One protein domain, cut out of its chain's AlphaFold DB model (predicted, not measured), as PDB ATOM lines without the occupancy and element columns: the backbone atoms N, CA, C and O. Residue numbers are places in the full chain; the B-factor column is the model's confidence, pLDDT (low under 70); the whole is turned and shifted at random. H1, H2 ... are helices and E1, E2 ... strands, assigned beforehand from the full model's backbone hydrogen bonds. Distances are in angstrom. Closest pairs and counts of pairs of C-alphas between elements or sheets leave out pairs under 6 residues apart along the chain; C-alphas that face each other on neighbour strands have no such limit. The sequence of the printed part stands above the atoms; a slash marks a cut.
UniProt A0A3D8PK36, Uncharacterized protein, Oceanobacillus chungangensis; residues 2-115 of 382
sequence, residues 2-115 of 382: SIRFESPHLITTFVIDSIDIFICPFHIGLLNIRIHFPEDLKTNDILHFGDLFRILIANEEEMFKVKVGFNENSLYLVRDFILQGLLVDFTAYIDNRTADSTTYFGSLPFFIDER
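Overview. This is residues 2 to 115 of the 382 residues of an uncharacterized protein of Oceanobacillus chungangensis (UniProt A0A3D8PK36). A long hairpin of E2 and E3 runs along much of the domain, and at one end E2 bends and pairs with E1, which has the short E4 on its other side; these four strands make one curled, twisted sheet. H1 and H2 lie on one face of it, while H3 and a long final stretch with no named element, residues 94 to 115, are off the sheet. The printed part has 114 residues with, in chain order, E1 E2 E3 H1 E4 H2 H3; the class is mixed, helices and strands. The sheet's order is E3 E2 E1 E4, antiparallel throughout. The whole is compact, with a radius of gyration of the C-alphas of 14.9 A and spans of 43 by 31 by 27 A.

Arrangement. E1, residues 2 to 7, and E2, residues 10 to 24, form a hairpin, with N 5 and O 12 at 2.9 A. E2 bends by 76 degrees at residue 13; its pairing is staggered, with E1 over residues 10 to 15 and with E3, residues 28 to 36, over residues 15 to 24. E2 and E3 are a hairpin too, with N 22 and O 30 at 2.8 A. E1 E2 E3 is a meander, each strand the antiparallel neighbour of the one before. H1, residues 43 to 53, is on the sheet at a height over the sheet of 9.5 A, over E2 and only just over E1, where 3 of its C-alphas fall. Its closest C-alphas to E2 are those of Asp 45 and Leu 10, 6.6 A apart. E4, residues 67 to 69, is an edge strand beside E1, with N 6 and O 67 at 2.8 A. H2, residues 78 to 86, is on the same face as H1, two layers with helices on one face of a sheet, but over none of the strands. Its closest C-alpha pair with E4 is Val 78 and Val 68, 6.0 A. H3, residues 88 to 93, is not on the sheet; it is close to H2 but not clearly touching, the closest C-alphas being those of Leu 83 and Thr 91, 6.8 A apart. In H1 and H2 every O i to N i+4 pair is within hydrogen-bond range; in H3 0 of 2 are, and 1 of 3 O i to N i+3 pairs.

Along the chain. E1 begins at C-alpha 2, (130.565, 175.322, 153.933). E2 is 35.7 A long, E3 26.5 A and H1 15.2 A. H3 ends at C-alpha 93, (130.094, 202.810, 154.033).

Size, cuts and confidence. The two C-alphas farthest apart, Asp 40 and Arg 97, are 45.5 A apart. The printed part has no cut, and H1 to E4 is a long link. The pLDDT is under 70 at residues 57 to 65, 72 to 74 and 91 to 114.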
ATOM      1  N   SER A   2     131.257 175.807 155.136       84.19
ATOM      2  CA  SER A   2     130.565 175.322 153.933       84.19
ATOM      3  C   SER A   2     129.245 176.075 153.779       84.19
ATOM      4  O   SER A   2     128.531 176.251 154.762       84.19
ATOM      5  N   ILE A   3     128.979 176.574 152.578       90.56
ATOM      6  CA  ILE A   3     127.800 177.356 152.206       90.56
ATOM      7  C   ILE A   3     127.025 176.538 151.186       90.56
ATOM      8  O   ILE A   3     127.611 175.928 150.292       90.56
ATOM      9  N   ARG A   4     125.705 176.518 151.326       91.50
ATOM     10  CA  ARG A   4     124.801 175.787 150.446       91.50
ATOM     11  C   ARG A   4     124.311 176.688 149.322       91.50
ATOM     12  O   ARG A   4     123.977 177.849 149.554       91.50
ATOM     13  N   PHE A   5     124.245 176.122 148.126       91.94
ATOM     14  CA  PHE A   5     123.661 176.717 146.933       91.94
ATOM     15  C   PHE A   5     122.543 175.814 146.420       91.94
ATOM     16  O   PHE A   5     122.743 174.607 146.266       91.94
ATOM     17  N   GLU A   6     121.384 176.400 146.140       91.38
ATOM     18  CA  GLU A   6     120.224 175.708 145.589       91.38
ATOM     19  C   GLU A   6     119.676 176.433 144.365       91.38
ATOM     20  O   GLU A   6     119.461 177.646 144.377       91.38
ATOM     21  N   SER A   7     119.402 175.644 143.331       89.56
ATOM     22  CA  SER A   7     118.749 176.043 142.089       89.56
ATOM     23  C   SER A   7     117.979 174.852 141.492       89.56
ATOM     24  O   SER A   7     118.218 173.721 141.926       89.56
ATOM     25  N   PRO A   8     117.079 175.049 140.505       85.50
ATOM     26  CA  PRO A   8     116.259 173.976 139.935       85.50
ATOM     27  C   PRO A   8     117.027 172.724 139.496       85.50
ATOM     28  O   PRO A   8     116.519 171.617 139.660       85.50
ATOM     29  N   HIS A   9     118.246 172.886 138.973       87.75
ATOM     30  CA  HIS A   9     119.041 171.785 138.419       87.75
ATOM     31  C   HIS A   9     120.334 171.506 139.198       87.75
ATOM     32  O   HIS A   9     121.092 170.616 138.818       87.75
ATOM     33  N   LEU A  10     120.600 172.233 140.289       90.00
ATOM     34  CA  LEU A  10     121.816 172.059 141.080       90.00
ATOM     35  C   LEU A  10     121.583 172.375 142.556       90.00
ATOM     36  O   LEU A  10     121.240 173.502 142.916       90.00
ATOM     37  N   ILE A  11     121.875 171.389 143.403       91.38
ATOM     38  CA  ILE A  11     122.061 171.559 144.844       91.38
ATOM     39  C   ILE A  11     123.500 171.165 145.146       91.38
ATOM     40  O   ILE A  11     123.900 170.030 144.898       91.38
ATOM     41  N   THR A  12     124.284 172.107 145.655       92.25
ATOM     42  CA  THR A  12     125.694 171.869 145.966       92.25
ATOM     43  C   THR A  12     126.137 172.683 147.172       92.25
ATOM     44  O   THR A  12     125.407 173.536 147.685       92.25
ATOM     45  N   THR A  13     127.347 172.409 147.639       93.06
ATOM     46  CA  THR A  13     128.019 173.231 148.634       93.06
ATOM     47  C   THR A  13     129.309 173.801 148.065       93.06
ATOM     48  O   THR A  13     129.915 173.247 147.153       93.06
ATOM     49  N   PHE A  14     129.723 174.941 148.598       93.56
ATOM     50  CA  PHE A  14     130.992 175.576 148.276       93.56
ATOM     51  C   PHE A  14     131.566 176.226 149.531       93.56
ATOM     52  O   PHE A  14     130.886 176.371 150.550       93.56
ATOM     53  N   VAL A  15     132.832 176.603 149.482       93.62
ATOM     54  CA  VAL A  15     133.500 177.292 150.587       93.62
ATOM     55  C   VAL A  15     134.010 178.624 150.076       93.62
ATOM     56  O   VAL A  15     134.567 178.695 148.985       93.62
ATOM     57  N   ILE A  16     133.823 179.676 150.871       93.06
ATOM     58  CA  ILE A  16     134.468 180.969 150.638       93.06
ATOM     59  C   ILE A  16     135.850 180.939 151.287       93.06
ATOM     60  O   ILE A  16     135.961 180.744 152.500       93.06
ATOM     61  N   ASP A  17     136.880 181.152 150.474       91.50
ATOM     62  CA  ASP A  17     138.275 181.223 150.909       91.50
ATOM     63  C   ASP A  17     138.646 182.622 151.388       91.50
ATOM     64  O   ASP A  17     139.298 182.788 152.419       91.50
ATOM     65  N   SER A  18     138.239 183.641 150.631       91.31
ATOM     66  CA  SER A  18     138.505 185.033 150.969       91.31
ATOM     67  C   SER A  18     137.466 185.972 150.378       91.31
ATOM     68  O   SER A  18     136.818 185.680 149.369       91.31
ATOM     69  N   ILE A  19     137.341 187.126 151.027       91.19
ATOM     70  CA  ILE A  19     136.584 188.270 150.540       91.19
ATOM     71  C   ILE A  19     137.544 189.449 150.560       91.19
ATOM     72  O   ILE A  19     137.998 189.864 151.625       91.19
ATOM     73  N   ASP A  20     137.873 189.958 149.378       90.19
ATOM     74  CA  ASP A  20     138.843 191.033 149.210       90.19
ATOM     75  C   ASP A  20     138.118 192.294 148.729       90.19
ATOM     76  O   ASP A  20     137.313 192.239 147.798       90.19
ATOM     77  N   ILE A  21     138.418 193.438 149.346       87.88
ATOM     78  CA  ILE A  21     137.866 194.737 148.952       87.88
ATOM     79  C   ILE A  21     139.012 195.638 148.511       87.88
ATOM     80  O   ILE A  21     139.915 195.950 149.289       87.88
ATOM     81  N   PHE A  22     138.959 196.078 147.258       87.56
ATOM     82  CA  PHE A  22     139.930 196.994 146.678       87.56
ATOM     83  C   PHE A  22     139.312 198.380 146.568       87.56
ATOM     84  O   PHE A  22     138.291 198.566 145.907       87.56
ATOM     85  N   ILE A  23     139.951 199.359 147.203       86.38
ATOM     86  CA  ILE A  23     139.584 200.768 147.079       86.38
ATOM     87  C   ILE A  23     140.509 201.386 146.039       86.38
ATOM     88  O   ILE A  23     141.717 201.515 146.254       86.38
ATOM     89  N   CYS A  24     139.941 201.739 144.894       85.44
ATOM     90  CA  CYS A  24     140.659 202.309 143.772       85.44
ATOM     91  C   CYS A  24     140.425 203.829 143.687       85.44
ATOM     92  O   CYS A  24     139.407 204.345 144.158       85.44
ATOM     93  N   PRO A  25     141.345 204.573 143.050       86.75
ATOM     94  CA  PRO A  25     141.115 205.971 142.692       86.75
ATOM     95  C   PRO A  25     139.863 206.139 141.817       86.75
ATOM     96  O   PRO A  25     139.328 205.169 141.282       86.75
ATOM     97  N   PHE A  26     139.416 207.384 141.629       83.44
ATOM     98  CA  PHE A  26     138.184 207.707 140.889       83.44
ATOM     99  C   PHE A  26     136.906 207.156 141.539       83.44
ATOM    100  O   PHE A  26     135.920 206.936 140.836       83.44
ATOM    101  N   HIS A  27     136.891 206.969 142.865       79.12
ATOM    102  CA  HIS A  27     135.737 206.456 143.627       79.12
ATOM    103  C   HIS A  27     135.229 205.108 143.110       79.12
ATOM    104  O   HIS A  27     134.024 204.908 142.970       79.12
ATOM    105  N   ILE A  28     136.150 204.209 142.767       81.56
ATOM    106  CA  ILE A  28     135.819 202.851 142.335       81.56
ATOM    107  C   ILE A  28     136.180 201.897 143.468       81.56
ATOM    108  O   ILE A  28     137.306 201.907 143.958       81.56
ATOM    109  N   GLY A  29     135.221 201.072 143.877       82.12
ATOM    110  CA  GLY A  29     135.444 199.939 144.769       82.12
ATOM    111  C   GLY A  29     135.249 198.637 144.003       82.12
ATOM    112  O   GLY A  29     134.322 198.539 143.201       82.12
ATOM    113  N   LEU A  30     136.108 197.650 144.241       86.31
ATOM    114  CA  LEU A  30     135.960 196.302 143.695       86.31
ATOM    115  C   LEU A  30     135.849 195.309 144.845       86.31
ATOM    116  O   LEU A  30     136.680 195.314 145.752       86.31
ATOM    117  N   LEU A  31     134.832 194.456 144.783       87.31
ATOM    118  CA  LEU A  31     134.643 193.331 145.686       87.31
ATOM    119  C   LEU A  31     135.023 192.049 144.950       87.31
ATOM    120  O   LEU A  31     134.548 191.806 143.843       87.31
ATOM    121  N   ASN A  32     135.848 191.225 145.580       91.88
ATOM    122  CA  ASN A  32     136.202 189.903 145.096       91.88
ATOM    123  C   ASN A  32     135.800 188.855 146.131       91.88
ATOM    124  O   ASN A  32     136.107 189.004 147.312       91.88
ATOM    125  N   ILE A  33     135.158 187.782 145.677       92.88
ATOM    126  CA  ILE A  33     134.793 186.637 146.510       92.88
ATOM    127  C   ILE A  33     135.474 185.417 145.903       92.88
ATOM    128  O   ILE A  33     135.169 185.026 144.776       92.88
ATOM    129  N   ARG A  34     136.417 184.824 146.639       93.81
ATOM    130  CA  ARG A  34     137.092 183.593 146.220       93.81
ATOM    131  C   ARG A  34     136.364 182.402 146.802       93.81
ATOM    132  O   ARG A  34     136.134 182.355 148.011       93.81
ATOM    133  N   ILE A  35     136.034 181.453 145.939       94.06
ATOM    134  CA  ILE A  35     135.357 180.223 146.328       94.06
ATOM    135  C   ILE A  35     136.092 179.005 145.787       94.06
ATOM    136  O   ILE A  35     136.698 179.066 144.714       94.06
ATOM    137  N   HIS A  36     135.955 177.887 146.489       92.25
ATOM    138  CA  HIS A  36     136.290 176.575 145.961       92.25
ATOM    139  C   HIS A  36     135.107 175.617 146.069       92.25
ATOM    140  O   HIS A  36     134.292 175.683 146.997       92.25
ATOM    141  N   PHE A  37     135.039 174.719 145.090       92.62
ATOM    142  CA  PHE A  37     134.051 173.653 145.011       92.62
ATOM    143  C   PHE A  37     134.627 172.331 145.537       92.62
ATOM    144  O   PHE A  37     135.852 172.172 145.580       92.62
ATOM    145  N   PRO A  38     133.760 171.372 145.900       89.00
ATOM    146  CA  PRO A  38     134.134 169.971 146.069       89.00
ATOM    147  C   PRO A  38     134.815 169.400 144.814       89.00
ATOM    148  O   PRO A  38     134.524 169.821 143.694       89.00
ATOM    149  N   GLU A  39     135.722 168.435 144.991       82.00
ATOM    150  CA  GLU A  39     136.537 167.876 143.896       82.00
ATOM    151  C   GLU A  39     135.732 167.065 142.863       82.00
ATOM    152  O   GLU A  39     136.189 166.871 141.737       82.00
ATOM    153  N   ASP A  40     134.546 166.586 143.230       83.44
ATOM    154  CA  ASP A  40     133.689 165.695 142.443       83.44
ATOM    155  C   ASP A  40     132.619 166.423 141.613       83.44
ATOM    156  O   ASP A  40     131.847 165.788 140.887       83.44
ATOM    157  N   LEU A  41     132.582 167.755 141.682       88.56
ATOM    158  CA  LEU A  41     131.576 168.555 140.996       88.56
ATOM    159  C   LEU A  41     131.808 168.555 139.474       88.56
ATOM    160  O   LEU A  41     132.919 168.801 138.992       88.56
ATOM    161  N   LYS A  42     130.761 168.291 138.679       89.44
ATOM    162  CA  LYS A  42     130.905 168.238 137.217       89.44
ATOM    163  C   LYS A  42     131.137 169.637 136.660       89.44
ATOM    164  O   LYS A  42     130.604 170.622 137.161       89.44
ATOM    165  N   THR A  43     131.835 169.726 135.527       89.44
ATOM    166  CA  THR A  43     132.041 171.007 134.830       89.44
ATOM    167  C   THR A  43     130.721 171.726 134.564       89.44
ATOM    168  O   THR A  43     130.644 172.930 134.763       89.44
ATOM    169  N   ASN A  44     129.666 170.999 134.180       90.81
ATOM    170  CA  ASN A  44     128.364 171.607 133.918       90.81
ATOM    171  C   ASN A  44     127.735 172.258 135.157       90.81
ATOM    172  O   ASN A  44     127.163 173.339 135.054       90.81
ATOM    173  N   ASP A  45     127.890 171.621 136.318       92.56
ATOM    174  CA  ASP A  45     127.413 172.136 137.600       92.56
ATOM    175  C   ASP A  45     128.168 173.419 137.970       92.56
ATOM    176  O   ASP A  45     127.560 174.396 138.395       92.56
ATOM    177  N   ILE A  46     129.485 173.450 137.737       92.88
ATOM    178  CA  ILE A  46     130.315 174.639 137.975       92.88
ATOM    179  C   ILE A  46     129.891 175.801 137.066       92.88
ATOM    180  O   ILE A  46     129.782 176.933 137.535       92.88
ATOM    181  N   LEU A  47     129.631 175.537 135.780       92.75
ATOM    182  CA  LEU A  47     129.152 176.564 134.848       92.75
ATOM    183  C   LEU A  47     127.772 177.085 135.263       92.75
ATOM    184  O   LEU A  47     127.577 178.294 135.325       92.75
ATOM    185  N   HIS A  48     126.848 176.188 135.626       92.31
ATOM    186  CA  HIS A  48     125.510 176.568 136.075       92.31
ATOM    187  C   HIS A  48     125.535 177.386 137.369       92.31
ATOM    188  O   HIS A  48     124.858 178.407 137.467       92.31
ATOM    189  N   PHE A  49     126.365 176.985 138.337       93.50
ATOM    190  CA  PHE A  49     126.612 177.785 139.529       93.50
ATOM    191  C   PHE A  49     127.141 179.172 139.148       93.50
ATOM    192  O   PHE A  49     126.626 180.173 139.632       93.50
ATOM    193  N   GLY A  50     128.158 179.241 138.283       91.88
ATOM    194  CA  GLY A  50     128.794 180.498 137.891       91.88
ATOM    195  C   GLY A  50     127.834 181.467 137.205       91.88
ATOM    196  O   GLY A  50     127.891 182.664 137.479       91.88
ATOM    197  N   ASP A  51     126.938 180.962 136.357       89.81
ATOM    198  CA  ASP A  51     125.946 181.780 135.659       89.81
ATOM    199  C   ASP A  51     124.859 182.334 136.579       89.81
ATOM    200  O   ASP A  51     124.474 183.492 136.448       89.81
ATOM    201  N   LEU A  52     124.409 181.536 137.545       89.12
ATOM    202  CA  LEU A  52     123.350 181.924 138.470       89.12
ATOM    203  C   LEU A  52     123.868 182.760 139.643       89.12
ATOM    204  O   LEU A  52     123.257 183.756 140.023       89.12
ATOM    205  N   PHE A  53     125.019 182.394 140.209       90.06
ATOM    206  CA  PHE A  53     125.609 183.102 141.344       90.06
ATOM    207  C   PHE A  53     126.091 184.507 140.965       90.06
ATOM    208  O   PHE A  53     126.161 185.383 141.817       90.06
ATOM    209  N   ARG A  54     126.417 184.770 139.696       88.00
ATOM    210  CA  ARG A  54     126.848 186.112 139.279       88.00
ATOM    211  C   ARG A  54     125.716 187.136 139.189       88.00
ATOM    212  O   ARG A  54     126.029 188.316 139.094       88.00
ATOM    213  N   ILE A  55     124.448 186.729 139.194       83.81
ATOM    214  CA  ILE A  55     123.300 187.625 138.986       83.81
ATOM    215  C   ILE A  55     122.973 188.363 140.294       83.81
ATOM    216  O   ILE A  55     122.640 187.736 141.301       83.81
ATOM    217  N   LEU A  56     123.077 189.701 140.294       75.69
ATOM    218  CA  LEU A  56     122.815 190.534 141.481       75.69
ATOM    219  C   LEU A  56     121.439 191.209 141.459       75.69
ATOM    220  O   LEU A  56     120.825 191.376 142.516       75.69
ATOM    221  N   ILE A  57     120.942 191.571 140.276       66.56
ATOM    222  CA  ILE A  57     119.557 191.996 140.068       66.56
ATOM    223  C   ILE A  57     118.867 190.911 139.267       66.56
ATOM    224  O   ILE A  57     119.188 190.692 138.107       66.56
ATOM    225  N   ALA A  58     117.909 190.252 139.899       58.34
ATOM    226  CA  ALA A  58     117.048 189.301 139.230       58.34
ATOM    227  C   ALA A  58     115.744 189.993 138.815       58.34
ATOM    228  O   ALA A  58     115.136 190.714 139.612       58.34
ATOM    229  N   ASN A  59     115.287 189.732 137.590       58.50
ATOM    230  CA  ASN A  59     113.896 189.986 137.214       58.50
ATOM    231  C   ASN A  59     112.967 189.063 138.036       58.50
ATOM    232  O   ASN A  59     113.424 188.056 138.580       58.50
ATOM    233  N   GLU A  60     111.667 189.370 138.133       54.50
ATOM    234  CA  GLU A  60     110.715 188.602 138.966       54.50
ATOM    235  C   GLU A  60     110.747 187.080 138.710       54.50
ATOM    236  O   GLU A  60     110.609 186.305 139.652       54.50
ATOM    237  N   GLU A  61     111.018 186.633 137.478       55.56
ATOM    238  CA  GLU A  61     111.138 185.208 137.118       55.56
ATOM    239  C   GLU A  61     112.452 184.540 137.569       55.56
ATOM    240  O   GLU A  61     112.490 183.334 137.821       55.56
ATOM    241  N   GLU A  62     113.540 185.303 137.683       56.38
ATOM    242  CA  GLU A  62     114.858 184.814 138.114       56.38
ATOM    243  C   GLU A  62     115.006 184.853 139.641       56.38
ATOM    244  O   GLU A  62     115.725 184.031 140.214       56.38
ATOM    245  N   MET A  63     114.262 185.744 140.314       51.84
ATOM    246  CA  MET A  63     114.288 185.924 141.773       51.84
ATOM    247  C   MET A  63     113.957 184.637 142.540       51.84
ATOM    248  O   MET A  63     114.414 184.455 143.665       51.84
ATOM    249  N   PHE A  64     113.191 183.718 141.948       54.69
ATOM    250  CA  PHE A  64     112.778 182.480 142.613       54.69
ATOM    251  C   PHE A  64     113.714 181.289 142.376       54.69
ATOM    252  O   PHE A  64     113.532 180.249 143.011       54.69
ATOM    253  N   LYS A  65     114.706 181.410 141.484       67.56
ATOM    254  CA  LYS A  65     115.490 180.259 141.015       67.56
ATOM    255  C   LYS A  65     116.759 179.992 141.817       67.56
ATOM    256  O   LYS A  65     117.321 178.919 141.660       67.56
ATOM    257  N   VAL A  66     117.235 180.917 142.654       82.12
ATOM    258  CA  VAL A  66     118.541 180.759 143.315       82.12
ATOM    259  C   VAL A  66     118.469 181.118 144.784       82.12
ATOM    260  O   VAL A  66     118.003 182.193 145.157       82.12
ATOM    261  N   LYS A  67     118.979 180.219 145.622       87.25
ATOM    262  CA  LYS A  67     119.054 180.392 147.069       87.25
ATOM    263  C   LYS A  67     120.440 180.024 147.577       87.25
ATOM    264  O   LYS A  67     120.966 178.965 147.247       87.25
ATOM    265  N   VAL A  68     121.023 180.893 148.398       89.06
ATOM    266  CA  VAL A  68     122.361 180.710 148.974       89.06
ATOM    267  C   VAL A  68     122.328 180.977 150.464       89.06
ATOM    268  O   VAL A  68     121.750 181.965 150.907       89.06
ATOM    269  N   GLY A  69     122.950 180.113 151.258       86.69
ATOM    270  CA  GLY A  69     122.874 180.243 152.705       86.69
ATOM    271  C   GLY A  69     123.921 179.455 153.456       86.69
ATOM    272  O   GLY A  69     124.467 178.470 152.966       86.69
ATOM    273  N   PHE A  70     124.184 179.890 154.684       81.94
ATOM    274  CA  PHE A  70     125.097 179.191 155.582       81.94
ATOM    275  C   PHE A  70     124.554 177.803 155.950       81.94
ATOM    276  O   PHE A  70     125.317 176.843 155.955       81.94
ATOM    277  N   ASN A  71     123.238 177.693 156.181       71.94
ATOM    278  CA  ASN A  71     122.532 176.461 156.548       71.94
ATOM    279  C   ASN A  71     121.174 176.369 155.805       71.94
ATOM    280  O   ASN A  71     120.718 177.355 155.230       71.94
ATOM    281  N   GLU A  72     120.471 175.225 155.887       63.78
ATOM    282  CA  GLU A  72     119.127 175.021 155.286       63.78
ATOM    283  C   GLU A  72     118.081 176.055 155.736       63.78
ATOM    284  O   GLU A  72     117.196 176.431 154.972       63.78
ATOM    285  N   ASN A  73     118.212 176.558 156.964       62.78
ATOM    286  CA  ASN A  73     117.254 177.493 157.555       62.78
ATOM    287  C   ASN A  73     117.555 178.970 157.245       62.78
ATOM    288  O   ASN A  73     116.807 179.840 157.681       62.78
ATOM    289  N   SER A  74     118.656 179.274 156.548       68.62
ATOM    290  CA  SER A  74     119.122 180.645 156.294       68.62
ATOM    291  C   SER A  74     119.537 180.842 154.838       68.62
ATOM    292  O   SER A  74     120.658 181.251 154.544       68.62
ATOM    293  N   LEU A  75     118.619 180.518 153.929       76.31
ATOM    294  CA  LEU A  75     118.768 180.740 152.497       76.31
ATOM    295  C   LEU A  75     118.307 182.152 152.110       76.31
ATOM    296  O   LEU A  75     117.195 182.565 152.435       76.31
ATOM    297  N   TYR A  76     119.155 182.856 151.371       80.81
ATOM    298  CA  TYR A  76     118.958 184.217 150.886       80.81
ATOM    299  C   TYR A  76     119.073 184.260 149.360       80.81
ATOM    300  O   TYR A  76     119.636 183.357 148.738       80.81
ATOM    301  N   LEU A  77     118.596 185.349 148.757       83.94
ATOM    302  CA  LEU A  77     119.008 185.716 147.402       83.94
ATOM    303  C   LEU A  77     120.511 186.013 147.389       83.94
ATOM    304  O   LEU A  77     121.061 186.463 148.394       83.94
ATOM    305  N   VAL A  78     121.177 185.819 146.248       85.62
ATOM    306  CA  VAL A  78     122.640 185.980 146.153       85.62
ATOM    307  C   VAL A  78     123.096 187.378 146.582       85.62
ATOM    308  O   VAL A  78     124.028 187.517 147.373       85.62
ATOM    309  N   ARG A  79     122.397 188.422 146.128       81.50
ATOM    310  CA  ARG A  79     122.673 189.808 146.526       81.50
ATOM    311  C   ARG A  79     122.595 190.002 148.038       81.50
ATOM    312  O   ARG A  79     123.489 190.601 148.633       81.50
ATOM    313  N   ASP A  80     121.528 189.503 148.653       80.88
ATOM    314  CA  ASP A  80     121.282 189.684 150.083       80.88
ATOM    315  C   ASP A  80     122.267 188.840 150.904       80.88
ATOM    316  O   ASP A  80     122.785 189.309 151.913       80.88
ATOM    317  N   PHE A  81     122.634 187.652 150.418       87.06
ATOM    318  CA  PHE A  81     123.716 186.855 150.982       87.06
ATOM    319  C   PHE A  81     125.043 187.630 150.999       87.06
ATOM    320  O   PHE A  81     125.718 187.670 152.025       87.06
ATOM    321  N   ILE A  82     125.403 188.301 149.903       86.06
ATOM    322  CA  ILE A  82     126.645 189.083 149.828       86.06
ATOM    323  C   ILE A  82     126.583 190.306 150.753       86.06
ATOM    324  O   ILE A  82     127.488 190.513 151.558       86.06
ATOM    325  N   LEU A  83     125.524 191.113 150.671       79.56
ATOM    326  CA  LEU A  83     125.445 192.388 151.392       79.56
ATOM    327  C   LEU A  83     125.107 192.234 152.877       79.56
ATOM    328  O   LEU A  83     125.681 192.927 153.709       79.56
ATOM    329  N   GLN A  84     124.179 191.341 153.214       78.75
ATOM    330  CA  GLN A  84     123.663 191.162 154.574       78.75
ATOM    331  C   GLN A  84     124.228 189.918 155.260       78.75
ATOM    332  O   GLN A  84     124.196 189.835 156.479       78.75
ATOM    333  N   GLY A  85     124.724 188.937 154.505       79.75
ATOM    334  CA  GLY A  85     125.381 187.762 155.076       79.75
ATOM    335  C   GLY A  85     126.879 187.980 155.258       79.75
ATOM    336  O   GLY A  85     127.409 187.777 156.347       79.75
ATOM    337  N   LEU A  86     127.565 188.396 154.192       83.88
ATOM    338  CA  LEU A  86     129.026 188.497 154.178       83.88
ATOM    339  C   LEU A  86     129.553 189.884 154.566       83.88
ATOM    340  O   LEU A  86     130.614 189.982 155.179       83.88
ATOM    341  N   LEU A  87     128.833 190.952 154.213       81.62
ATOM    342  CA  LEU A  87     129.305 192.340 154.309       81.62
ATOM    343  C   LEU A  87     128.429 193.233 155.203       81.62
ATOM    344  O   LEU A  87     128.296 194.426 154.926       81.62
ATOM    345  N   VAL A  88     127.869 192.678 156.286       74.44
ATOM    346  CA  VAL A  88     126.920 193.355 157.199       74.44
ATOM    347  C   VAL A  88     127.330 194.801 157.504       74.44
ATOM    348  O   VAL A  88     126.574 195.736 157.235       74.44
ATOM    349  N   ASP A  89     128.559 194.999 157.984       72.69
ATOM    350  CA  ASP A  89     129.057 196.310 158.417       72.69
ATOM    351  C   ASP A  89     129.460 197.230 157.252       72.69
ATOM    352  O   ASP A  89     129.606 198.442 157.423       72.69
ATOM    353  N   PHE A  90     129.638 196.678 156.049       71.12
ATOM    354  CA  PHE A  90     130.112 197.421 154.881       71.12
ATOM    355  C   PHE A  90     129.014 198.269 154.240       71.12
ATOM    356  O   PHE A  90     129.295 199.319 153.661       71.12
ATOM    357  N   THR A  91     127.757 197.854 154.398       66.56
ATOM    358  CA  THR A  91     126.582 198.580 153.894       66.56
ATOM    359  C   THR A  91     126.501 200.020 154.416       66.56
ATOM    360  O   THR A  91     126.025 200.902 153.703       66.56
ATOM    361  N   ALA A  92     127.041 200.295 155.609       68.50
ATOM    362  CA  ALA A  92     127.104 201.634 156.197       68.50
ATOM    363  C   ALA A  92     128.090 202.587 155.487       68.50
ATOM    364  O   ALA A  92     127.981 203.805 155.636       68.50
ATOM    365  N   TYR A  93     129.047 202.049 154.725       69.12
ATOM    366  CA  TYR A  93     130.094 202.810 154.033       69.12
ATOM    367  C   TYR A  93     129.821 203.007 152.537       69.12
ATOM    368  O   TYR A  93     130.558 203.736 151.870       69.12
ATOM    369  N   ILE A  94     128.771 202.379 152.005       65.69
ATOM    370  CA  ILE A  94     128.331 202.557 150.620       65.69
ATOM    371  C   ILE A  94     127.625 203.917 150.496       65.69
ATOM    372  O   ILE A  94     126.743 204.254 151.291       65.69
ATOM    373  N   ASP A  95     128.028 204.730 149.512       58.44
ATOM    374  CA  ASP A  95     127.475 206.075 149.315       58.44
ATOM    375  C   ASP A  95     126.056 206.021 148.727       58.44
ATOM    376  O   ASP A  95     125.842 206.110 147.519       58.44
ATOM    377  N   ASN A  96     125.062 205.929 149.607       55.66
ATOM    378  CA  ASN A  96     123.644 205.911 149.243       55.66
ATOM    379  C   ASN A  96     123.113 207.281 148.760       55.66
ATOM    380  O   ASN A  96     121.913 207.431 148.546       55.66
ATOM    381  N   ARG A  97     123.957 208.320 148.619       46.50
ATOM    382  CA  ARG A  97     123.513 209.691 148.289       46.50
ATOM    383  C   ARG A  97     123.266 209.943 146.802       46.50
ATOM    384  O   ARG A  97     122.750 211.005 146.463       46.50
ATOM    385  N   THR A  98     123.660 209.021 145.923       44.84
ATOM    386  CA  THR A  98     123.526 209.172 144.459       44.84
ATOM    387  C   THR A  98     122.624 208.131 143.800       44.84
ATOM    388  O   THR A  98     122.359 208.254 142.607       44.84
ATOM    389  N   ALA A  99     122.126 207.153 144.556       41.81
ATOM    390  CA  ALA A  99     121.238 206.127 144.036       41.81
ATOM    391  C   ALA A  99     119.782 206.603 144.118       41.81
ATOM    392  O   ALA A  99     119.255 206.830 145.210       41.81
ATOM    393  N   ASP A 100     119.113 206.692 142.966       40.59
ATOM    394  CA  ASP A 100     117.687 206.379 142.928       40.59
ATOM    395  C   ASP A 100     117.523 205.021 143.630       40.59
ATOM    396  O   ASP A 100     118.261 204.074 143.368       40.59
ATOM    397  N   SER A 101     116.643 204.974 144.621       36.47
ATOM    398  CA  SER A 101     116.684 204.118 145.814       36.47
ATOM    399  C   SER A 101     116.451 202.608 145.606       36.47
ATOM    400  O   SER A 101     115.741 201.987 146.394       36.47
ATOM    401  N   THR A 102     117.002 201.996 144.558       39.78
ATOM    402  CA  THR A 102     116.761 200.584 144.204       39.78
ATOM    403  C   THR A 102     118.030 199.744 144.027       39.78
ATOM    404  O   THR A 102     117.937 198.519 144.061       39.78
ATOM    405  N   THR A 103     119.220 200.353 143.942       45.97
ATOM    406  CA  THR A 103     120.490 199.639 143.714       45.97
ATOM    407  C   THR A 103     121.595 200.084 144.676       45.97
ATOM    408  O   THR A 103     122.108 201.198 144.607       45.97
ATOM    409  N   TYR A 104     121.968 199.195 145.606       43.47
ATOM    410  CA  TYR A 104     123.037 199.427 146.593       43.47
ATOM    411  C   TYR A 104     124.438 199.368 145.972       43.47
ATOM    412  O   TYR A 104     125.325 200.126 146.357       43.47
ATOM    413  N   PHE A 105     124.645 198.516 144.970       48.38
ATOM    414  CA  PHE A 105     125.800 198.619 144.086       48.38
ATOM    415  C   PHE A 105     125.452 199.662 143.043       48.38
ATOM    416  O   PHE A 105     124.990 199.289 141.975       48.38
ATOM    417  N   GLY A 106     125.554 200.947 143.419       42.62
ATOM    418  CA  GLY A 106     125.067 202.082 142.634       42.62
ATOM    419  C   GLY A 106     125.198 201.796 141.149       42.62
ATOM    420  O   GLY A 106     126.327 201.691 140.667       42.62
ATOM    421  N   SER A 107     124.052 201.562 140.498       46.16
ATOM    422  CA  SER A 107     123.973 201.060 139.132       46.16
ATOM    423  C   SER A 107     124.864 201.947 138.293       46.16
ATOM    424  O   SER A 107     124.531 203.105 138.025       46.16
ATOM    425  N   LEU A 108     126.054 201.458 137.968       52.56
ATOM    426  CA  LEU A 108     126.921 202.159 137.056       52.56
ATOM    427  C   LEU A 108     126.103 202.181 135.764       52.56
ATOM    428  O   LEU A 108     125.865 201.108 135.214       52.56
ATOM    429  N   PRO A 109     125.621 203.347 135.291       48.28
ATOM    430  CA  PRO A 109     124.564 203.441 134.270       48.28
ATOM    431  C   PRO A 109     124.995 202.919 132.885       48.28
ATOM    432  O   PRO A 109     124.312 203.105 131.885       48.28
ATOM    433  N   PHE A 110     126.170 202.298 132.828       52.91
ATOM    434  CA  PHE A 110     126.842 201.715 131.686       52.91
ATOM    435  C   PHE A 110     126.927 200.179 131.733       52.91
ATOM    436  O   PHE A 110     127.377 199.590 130.751       52.91
ATOM    437  N   PHE A 111     126.506 199.514 132.817       56.62
ATOM    438  CA  PHE A 111     126.287 198.065 132.807       56.62
ATOM    439  C   PHE A 111     124.822 197.779 132.478       56.62
ATOM    440  O   PHE A 111     123.921 198.200 133.193       56.62
ATOM    441  N   ILE A 112     124.601 197.091 131.356       47.94
ATOM    442  CA  ILE A 112     123.266 196.722 130.854       47.94
ATOM    443  C   ILE A 112     122.681 195.549 131.665       47.94
ATOM    444  O   ILE A 112     121.469 195.373 131.700       47.94
ATOM    445  N   ASP A 113     123.538 194.776 132.338       59.16
ATOM    446  CA  ASP A 113     123.175 193.626 133.164       59.16
ATOM    447  C   ASP A 113     124.098 193.602 134.401       59.16
ATOM    448  O   ASP A 113     125.327 193.594 134.259       59.16
ATOM    449  N   GLU A 114     123.535 193.672 135.612       67.81
ATOM    450  CA  GLU A 114     124.290 193.711 136.876       67.81
ATOM    451  C   GLU A 114     124.771 192.307 137.272       67.81
ATOM    452  O   GLU A 114     124.345 191.718 138.271       67.81
ATOM    453  N   ARG A 115     125.680 191.760 136.459       80.75
ATOM    454  CA  ARG A 115     126.349 190.485 136.727       80.75
ATOM    455  C   ARG A 115     127.775 190.689 137.214       80.75
ATOM    456  O   ARG A 115     128.522 191.519 136.694       80.75
TER     457      ARG A 115